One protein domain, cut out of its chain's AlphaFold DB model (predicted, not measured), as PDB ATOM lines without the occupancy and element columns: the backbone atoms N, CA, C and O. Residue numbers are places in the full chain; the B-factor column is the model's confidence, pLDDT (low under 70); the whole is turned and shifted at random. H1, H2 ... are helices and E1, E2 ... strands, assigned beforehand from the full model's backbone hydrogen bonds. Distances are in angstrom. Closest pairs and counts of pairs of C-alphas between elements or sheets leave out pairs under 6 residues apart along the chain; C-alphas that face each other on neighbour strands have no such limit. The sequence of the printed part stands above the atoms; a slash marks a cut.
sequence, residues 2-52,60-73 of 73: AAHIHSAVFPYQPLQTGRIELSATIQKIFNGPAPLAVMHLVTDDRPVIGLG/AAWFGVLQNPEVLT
ATOM      1  N   ALA A   2     127.288  88.922 200.509       75.31
ATOM      2  CA  ALA A   2     125.902  88.473 200.365       75.31
ATOM      3  C   ALA A   2     125.844  87.352 199.319       75.31
ATOM      4  O   ALA A   2     126.449  87.479 198.254       75.31
ATOM      5  N   ALA A   3     125.169  86.248 199.635       78.12
ATOM      6  CA  ALA A   3     124.957  85.156 198.690       78.12
ATOM      7  C   ALA A   3     123.645  85.389 197.930       78.12
ATOM      8  O   ALA A   3     122.637  85.756 198.530       78.12
ATOM      9  N   HIS A   4     123.659  85.152 196.619       85.19
ATOM     10  CA  HIS A   4     122.463  85.140 195.776       85.19
ATOM     11  C   HIS A   4     122.257  83.719 195.269       85.19
ATOM     12  O   HIS A   4     123.065  83.208 194.491       85.19
ATOM     13  N   ILE A   5     121.213  83.055 195.753       87.88
ATOM     14  CA  ILE A   5     120.979  81.634 195.493       87.88
ATOM     15  C   ILE A   5     119.644  81.483 194.773       87.88
ATOM     16  O   ILE A   5     118.625  82.025 195.192       87.88
ATOM     17  N   HIS A   6     119.638  80.711 193.690       91.38
ATOM     18  CA  HIS A   6     118.406  80.294 193.030       91.38
ATOM     19  C   HIS A   6     117.938  78.981 193.648       91.38
ATOM     20  O   HIS A   6     118.731  78.052 193.818       91.38
ATOM     21  N   SER A   7     116.652  78.885 193.964       89.94
ATOM     22  CA  SER A   7     116.048  77.662 194.477       89.94
ATOM     23  C   SER A   7     114.797  77.294 193.688       89.94
ATOM     24  O   SER A   7     114.107  78.146 193.131       89.94
ATOM     25  N   ALA A   8     114.514  75.996 193.626       92.94
ATOM     26  CA  ALA A   8     113.290  75.452 193.061       92.94
ATOM     27  C   ALA A   8     112.607  74.590 194.123       92.94
ATOM     28  O   ALA A   8     113.241  73.746 194.758       92.94
ATOM     29  N   VAL A   9     111.316  74.828 194.332       92.62
ATOM     30  CA  VAL A   9     110.495  74.112 195.309       92.62
ATOM     31  C   VAL A   9     109.778  72.985 194.585       92.62
ATOM     32  O   VAL A   9     109.064  73.236 193.622       92.62
ATOM     33  N   PHE A  10     109.931  71.752 195.053       93.69
ATOM     34  CA  PHE A  10     109.246  70.577 194.512       93.69
ATOM     35  C   PHE A  10     108.222  70.050 195.525       93.69
ATOM     36  O   PHE A  10     108.359  70.328 196.722       93.69
ATOM     37  N   PRO A  11     107.209  69.272 195.097       94.00
ATOM     38  CA  PRO A  11     106.358  68.544 196.033       94.00
ATOM     39  C   PRO A  11     107.186  67.675 196.982       94.00
ATOM     40  O   PRO A  11     108.252  67.182 196.610       94.00
ATOM     41  N   TYR A  12     106.686  67.480 198.206       89.31
ATOM     42  CA  TYR A  12     107.417  66.754 199.243       89.31
ATOM     43  C   TYR A  12     107.861  65.369 198.758       89.31
ATOM     44  O   TYR A  12     107.048  64.524 198.378       89.31
ATOM     45  N   GLN A  13     109.171  65.145 198.807       85.44
ATOM     46  CA  GLN A  13     109.820  63.891 198.457       85.44
ATOM     47  C   GLN A  13     110.659  63.451 199.661       85.44
ATOM     48  O   GLN A  13     111.527  64.213 200.094       85.44
ATOM     49  N   PRO A  14     110.445  62.244 200.212       85.38
ATOM     50  CA  PRO A  14     111.258  61.755 201.315       85.38
ATOM     51  C   PRO A  14     112.741  61.708 200.928       85.38
ATOM     52  O   PRO A  14     113.115  61.107 199.911       85.38
ATOM     53  N   LEU A  15     113.571  62.335 201.760       84.31
ATOM     54  CA  LEU A  15     115.025  62.274 201.673       84.31
ATOM     55  C   LEU A  15     115.504  61.023 202.419       84.31
ATOM     56  O   LEU A  15     115.056  60.758 203.534       84.31
ATOM     57  N   GLN A  16     116.399  60.248 201.812       85.62
ATOM     58  CA  GLN A  16     116.943  59.062 202.468       85.62
ATOM     59  C   GLN A  16     117.873  59.442 203.624       85.62
ATOM     60  O   GLN A  16     118.597  60.435 203.554       85.62
ATOM     61  N   THR A  17     117.885  58.622 204.672       87.25
ATOM     62  CA  THR A  17     118.857  58.744 205.761       87.25
ATOM     63  C   THR A  17     120.251  58.332 205.277       87.25
ATOM     64  O   THR A  17     120.389  57.425 204.458       87.25
ATOM     65  N   GLY A  18     121.299  58.953 205.821       88.88
ATOM     66  CA  GLY A  18     122.688  58.584 205.538       88.88
ATOM     67  C   GLY A  18     123.261  59.300 204.314       88.88
ATOM     68  O   GLY A  18     123.029  60.491 204.125       88.88
ATOM     69  N   ARG A  19     124.066  58.595 203.507       88.94
ATOM     70  CA  ARG A  19     124.709  59.188 202.326       88.94
ATOM     71  C   ARG A  19     123.662  59.492 201.257       88.94
ATOM     72  O   ARG A  19     122.956  58.599 200.794       88.94
ATOM     73  N   ILE A  20     123.618  60.744 200.816       92.31
ATOM     74  CA  ILE A  20     122.733  61.196 199.743       92.31
ATOM     75  C   ILE A  20     123.592  61.438 198.501       92.31
ATOM     76  O   ILE A  20     124.456  62.316 198.481       92.31
ATOM     77  N   GLU A  21     123.383  60.610 197.480       92.38
ATOM     78  CA  GLU A  21     124.092  60.717 196.204       92.38
ATOM     79  C   GLU A  21     123.526  61.868 195.375       92.38
ATOM     80  O   GLU A  21     122.322  61.895 195.110       92.38
ATOM     81  N   LEU A  22     124.382  62.804 194.958       92.31
ATOM     82  CA  LEU A  22     123.963  64.021 194.259       92.31
ATOM     83  C   LEU A  22     123.239  63.680 192.955       92.31
ATOM     84  O   LEU A  22     122.081  64.050 192.774       92.31
ATOM     85  N   SER A  23     123.902  62.936 192.070       93.69
ATOM     86  CA  SER A  23     123.396  62.662 190.722       93.69
ATOM     87  C   SER A  23     122.074  61.898 190.753       93.69
ATOM     88  O   SER A  23     121.115  62.291 190.093       93.69
ATOM     89  N   ALA A  24     121.995  60.845 191.573       92.62
ATOM     90  CA  ALA A  24     120.777  60.054 191.729       92.62
ATOM     91  C   ALA A  24     119.625  60.882 192.330       92.62
ATOM     92  O   ALA A  24     118.477  60.753 191.904       92.62
ATOM     93  N   THR A  25     119.926  61.766 193.288       92.19
ATOM     94  CA  THR A  25     118.917  62.619 193.938       92.19
ATOM     95  C   THR A  25     118.368  63.671 192.984       92.19
ATOM     96  O   THR A  25     117.153  63.823 192.888       92.19
ATOM     97  N   ILE A  26     119.241  64.351 192.236       91.56
ATOM     98  CA  ILE A  26     118.835  65.340 191.232       91.56
ATOM     99  C   ILE A  26     117.973  64.671 190.158       91.56
ATOM    100  O   ILE A  26     116.871  65.142 189.889       91.56
ATOM    101  N   GLN A  27     118.397  63.525 189.614       93.38
ATOM    102  CA  GLN A  27     117.593  62.786 188.634       93.38
ATOM    103  C   GLN A  27     116.212  62.414 189.181       93.38
ATOM    104  O   GLN A  27     115.209  62.633 188.509       93.38
ATOM    105  N   LYS A  28     116.139  61.893 190.413       91.56
ATOM    106  CA  LYS A  28     114.862  61.549 191.053       91.56
ATOM    107  C   LYS A  28     113.927  62.758 191.162       91.56
ATOM    108  O   LYS A  28     112.747  62.627 190.856       91.56
ATOM    109  N   ILE A  29     114.444  63.910 191.597       92.06
ATOM    110  CA  ILE A  29     113.650  65.133 191.774       92.06
ATOM    111  C   ILE A  29     113.103  65.621 190.427       92.06
ATOM    112  O   ILE A  29     111.906  65.878 190.316       92.06
ATOM    113  N   PHE A  30     113.948  65.694 189.396       91.75
ATOM    114  CA  PHE A  30     113.554  66.210 188.078       91.75
ATOM    115  C   PHE A  30     112.716  65.231 187.243       91.75
ATOM    116  O   PHE A  30     111.971  65.674 186.375       91.75
ATOM    117  N   ASN A  31     112.784  63.927 187.524       93.75
ATOM    118  CA  ASN A  31     111.889  62.925 186.929       93.75
ATOM    119  C   ASN A  31     110.535  62.819 187.663       93.75
ATOM    120  O   ASN A  31     109.685  62.017 187.275       93.75
ATOM    121  N   GLY A  32     110.351  63.574 188.750       90.38
ATOM    122  CA  GLY A  32     109.107  63.649 189.504       90.38
ATOM    123  C   GLY A  32     108.127  64.694 188.954       90.38
ATOM    124  O   GLY A  32     108.244  65.144 187.814       90.38
ATOM    125  N   PRO A  33     107.134  65.100 189.766       93.81
ATOM    126  CA  PRO A  33     106.251  66.206 189.420       93.81
ATOM    127  C   PRO A  33     107.021  67.517 189.210       93.81
ATOM    128  O   PRO A  33     108.062  67.747 189.827       93.81
ATOM    129  N   ALA A  34     106.455  68.402 188.389       93.44
ATOM    130  CA  ALA A  34     107.015  69.722 188.124       93.44
ATOM    131  C   ALA A  34     107.224  70.550 189.415       93.44
ATOM    132  O   ALA A  34     106.484  70.371 190.392       93.44
ATOM    133  N   PRO A  35     108.203  71.476 189.429       95.25
ATOM    134  CA  PRO A  35     108.404  72.379 190.554       95.25
ATOM    135  C   PRO A  35     107.165  73.252 190.788       95.25
ATOM    136  O   PRO A  35     106.517  73.719 189.854       95.25
ATOM    137  N   LEU A  36     106.863  73.486 192.061       96.25
ATOM    138  CA  LEU A  36     105.781  74.345 192.538       96.25
ATOM    139  C   LEU A  36     106.136  75.831 192.420       96.25
ATOM    140  O   LEU A  36     105.252  76.659 192.221       96.25
ATOM    141  N   ALA A  37     107.417  76.172 192.580       93.88
ATOM    142  CA  ALA A  37     107.907  77.545 192.526       93.88
ATOM    143  C   ALA A  37     109.410  77.598 192.227       93.88
ATOM    144  O   ALA A  37     110.145  76.645 192.497       93.88
ATOM    145  N   VAL A  38     109.866  78.750 191.741       93.44
ATOM    146  CA  VAL A  38     111.280  79.136 191.676       93.44
ATOM    147  C   VAL A  38     111.443  80.400 192.512       93.44
ATOM    148  O   VAL A  38     110.622  81.312 192.409       93.44
ATOM    149  N   MET A  39     112.466  80.445 193.361       90.00
ATOM    150  CA  MET A  39     112.685  81.541 194.300       90.00
ATOM    151  C   MET A  39     114.130  82.036 194.243       90.00
ATOM    152  O   MET A  39     115.064  81.282 193.971       90.00
ATOM    153  N   HIS A  40     114.300  83.318 194.553       88.19
ATOM    154  CA  HIS A  40     115.594  83.896 194.883       88.19
ATOM    155  C   HIS A  40     115.736  83.915 196.402       88.19
ATOM    156  O   HIS A  40     114.893  84.487 197.095       88.19
ATOM    157  N   LEU A  41     116.790  83.290 196.915       84.06
ATOM    158  CA  LEU A  41     117.218  83.443 198.297       84.06
ATOM    159  C   LEU A  41     118.342  84.472 198.316       84.06
ATOM    160  O   LEU A  41     119.384  84.289 197.681       84.06
ATOM    161  N   VAL A  42     118.089  85.559 199.028       83.19
ATOM    162  CA  VAL A  42     119.004  86.682 199.193       83.19
ATOM    163  C   VAL A  42     119.280  86.866 200.675       83.19
ATOM    164  O   VAL A  42     118.435  86.540 201.509       83.19
ATOM    165  N   THR A  43     120.464  87.370 201.001       83.19
ATOM    166  CA  THR A  43     120.753  87.852 202.355       83.19
ATOM    167  C   THR A  43     119.832  89.032 202.669       83.19
ATOM    168  O   THR A  43     119.738  89.955 201.856       83.19
ATOM    169  N   ASP A  44     119.155  88.992 203.816       79.06
ATOM    170  CA  ASP A  44     118.248  90.050 204.265       79.06
ATOM    171  C   ASP A  44     118.720  90.570 205.625       79.06
ATOM    172  O   ASP A  44     118.405  90.019 206.676       79.06
ATOM    173  N   ASP A  45     119.513  91.641 205.589       80.12
ATOM    174  CA  ASP A  45     120.101  92.295 206.760       80.12
ATOM    175  C   ASP A  45     119.219  93.412 207.338       80.12
ATOM    176  O   ASP A  45     119.619  94.118 208.273       80.12
ATOM    177  N   ARG A  46     118.004  93.585 206.803       81.44
ATOM    178  CA  ARG A  46     117.041  94.541 207.347       81.44
ATOM    179  C   ARG A  46     116.671  94.116 208.776       81.44
ATOM    180  O   ARG A  46     116.609  92.919 209.064       81.44
ATOM    181  N   PRO A  47     116.381  95.066 209.691       82.06
ATOM    182  CA  PRO A  47     115.837  94.732 211.007       82.06
ATOM    183  C   PRO A  47     114.657  93.766 210.862       82.06
ATOM    184  O   PRO A  47     113.923  93.866 209.883       82.06
ATOM    185  N   VAL A  48     114.460  92.839 211.807       74.31
ATOM    186  CA  VAL A  48     113.368  91.853 211.720       74.31
ATOM    187  C   VAL A  48     112.013  92.570 211.778       74.31
ATOM    188  O   VAL A  48     111.448  92.821 212.839       74.31
ATOM    189  N   ILE A  49     111.501  92.908 210.600       68.81
ATOM    190  CA  ILE A  49     110.165  93.429 210.328       68.81
ATOM    191  C   ILE A  49     109.601  92.572 209.190       68.81
ATOM    192  O   ILE A  49     109.729  92.909 208.018       68.81
ATOM    193  N   GLY A  50     109.035  91.406 209.526       67.62
ATOM    194  CA  GLY A  50     108.478  90.455 208.554       67.62
ATOM    195  C   GLY A  50     108.786  88.987 208.871       67.62
ATOM    196  O   GLY A  50     108.980  88.627 210.028       67.62
ATOM    197  N   LEU A  51     108.812  88.137 207.834       68.50
ATOM    198  CA  LEU A  51     109.014  86.678 207.941       68.50
ATOM    199  C   LEU A  51     110.465  86.254 208.257       68.50
ATOM    200  O   LEU A  51     110.679  85.104 208.629       68.50
ATOM    201  N   GLY A  52     111.432  87.171 208.147       73.44
ATOM    202  CA  GLY A  52     112.845  86.928 208.461       73.44
ATOM    203  C   GLY A  52     113.610  86.122 207.402       73.44
ATOM    204  O   GLY A  52     113.085  85.789 206.339       73.44
ATOM    205  N   ALA A  60     120.470  68.248 202.748       87.88
ATOM    206  CA  ALA A  60     121.844  68.027 202.323       87.88
ATOM    207  C   ALA A  60     122.325  69.210 201.486       87.88
ATOM    208  O   ALA A  60     121.545  69.829 200.765       87.88
ATOM    209  N   ALA A  61     123.622  69.486 201.577       88.56
ATOM    210  CA  ALA A  61     124.323  70.413 200.708       88.56
ATOM    211  C   ALA A  61     125.533  69.687 200.118       88.56
ATOM    212  O   ALA A  61     126.273  69.014 200.841       88.56
ATOM    213  N   TRP A  62     125.720  69.814 198.808       90.00
ATOM    214  CA  TRP A  62     126.906  69.321 198.119       90.00
ATOM    215  C   TRP A  62     127.790  70.504 197.756       90.00
ATOM    216  O   TRP A  62     127.310  71.503 197.225       90.00
ATOM    217  N   PHE A  63     129.082  70.371 198.031       89.19
ATOM    218  CA  PHE A  63     130.094  71.369 197.715       89.19
ATOM    219  C   PHE A  63     131.109  70.740 196.769       89.19
ATOM    220  O   PHE A  63     131.488  69.578 196.934       89.19
ATOM    221  N   GLY A  64     131.541  71.506 195.777       88.38
ATOM    222  CA  GLY A  64     132.584  71.118 194.839       88.38
ATOM    223  C   GLY A  64     133.649  72.198 194.775       88.38
ATOM    224  O   GLY A  64     133.398  73.354 195.117       88.38
ATOM    225  N   VAL A  65     134.845  71.820 194.335       87.25
ATOM    226  CA  VAL A  65     135.876  72.799 193.992       87.25
ATOM    227  C   VAL A  65     135.377  73.685 192.858       87.25
ATOM    228  O   VAL A  65     134.891  73.194 191.839       87.25
ATOM    229  N   LEU A  66     135.519  74.997 193.035       82.62
ATOM    230  CA  LEU A  66     135.264  75.950 191.969       82.62
ATOM    231  C   LEU A  66     136.397  75.836 190.944       82.62
ATOM    232  O   LEU A  66     137.515  76.280 191.194       82.62
ATOM    233  N   GLN A  67     136.112  75.230 189.796       80.44
ATOM    234  CA  GLN A  67     137.028  75.222 188.659       80.44
ATOM    235  C   GLN A  67     136.702  76.423 187.775       80.44
ATOM    236  O   GLN A  67     135.926  76.316 186.831       80.44
ATOM    237  N   ASN A  68     137.255  77.582 188.132       72.06
ATOM    238  CA  ASN A  68     137.129  78.794 187.331       72.06
ATOM    239  C   ASN A  68     138.507  79.205 186.783       72.06
ATOM    240  O   ASN A  68     139.264  79.860 187.503       72.06
ATOM    241  N   PRO A  69     138.858  78.811 185.545       64.62
ATOM    242  CA  PRO A  69     140.159  79.138 184.964       64.62
ATOM    243  C   PRO A  69     140.365  80.644 184.737       64.62
ATOM    244  O   PRO A  69     141.507  81.070 184.622       64.62
ATOM    245  N   GLU A  70     139.304  81.455 184.715       64.62
ATOM    246  CA  GLU A  70     139.383  82.897 184.430       64.62
ATOM    247  C   GLU A  70     139.611  83.772 185.678       64.62
ATOM    248  O   GLU A  70     139.858  84.965 185.547       64.62
ATOM    249  N   VAL A  71     139.540  83.208 186.894       58.06
ATOM    250  CA  VAL A  71     139.623  83.972 188.165       58.06
ATOM    251  C   VAL A  71     140.849  83.593 189.016       58.06
ATOM    252  O   VAL A  71     141.074  84.169 190.075       58.06
ATOM    253  N   LEU A  72     141.669  82.638 188.562       52.91
ATOM    254  CA  LEU A  72     142.838  82.136 189.306       52.91
ATOM    255  C   LEU A  72     144.199  82.610 188.756       52.91
ATOM    256  O   LEU A  72     145.226  82.059 189.154       52.91
ATOM    257  N   THR A  73     144.219  83.618 187.878       45.78
ATOM    258  CA  THR A  73     145.439  84.332 187.440       45.78
ATOM    259  C   THR A  73     145.495  85.739 188.000       45.78
ATOM    260  O   THR A  73     144.471  86.443 187.851       45.78
TER     261      THR A  73
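AT A GLANCE: This is residues 2 to 52 and 60 to 73 of the 73 residues of an uncharacterized protein of Candidatus Marinimicrobia bacterium (UniProt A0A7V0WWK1). With little regular structure, this is a two-stranded ribbon, E1 and E2, with one short helix, H1, beyond the end where E1 finishes and E2 starts; residues 46 to 51 and 63 to 73 stick out. The printed part has 65 residues, 21 in named elements, in the order E1, H1, E2; the class is mixed, the sheet antiparallel. It is only just extended, close to loose: radius of gyration of the C-alphas 16.2 A, spans 43 by 36 by 24 A.

IN THESE COORDINATES: E1, residues 4 to 9, is 16.3 A long from C-alpha 4 at (122.463, 85.140, 195.776). H1, residues 22 to 30, measures 12.3 A. E2, residues 37 to 42, measures 15.8 A, ending at C-alpha 42, (119.004, 86.682, 199.193).

HOW THE PARTS SIT: E1 and E2 are antiparallel neighbours at 155 degrees; N 5 and O 41 are within hydrogen-bond range at 2.9 A. In H1 every O i to N i+4 pair is within range.

THE WHOLE: The link E1 to H1 is long. Residues 53 to 59 are not printed; C-alphas 52 and 60 are 21.8 A apart. Residues 49 to 51 and 69 to 73 have pLDDT under 70.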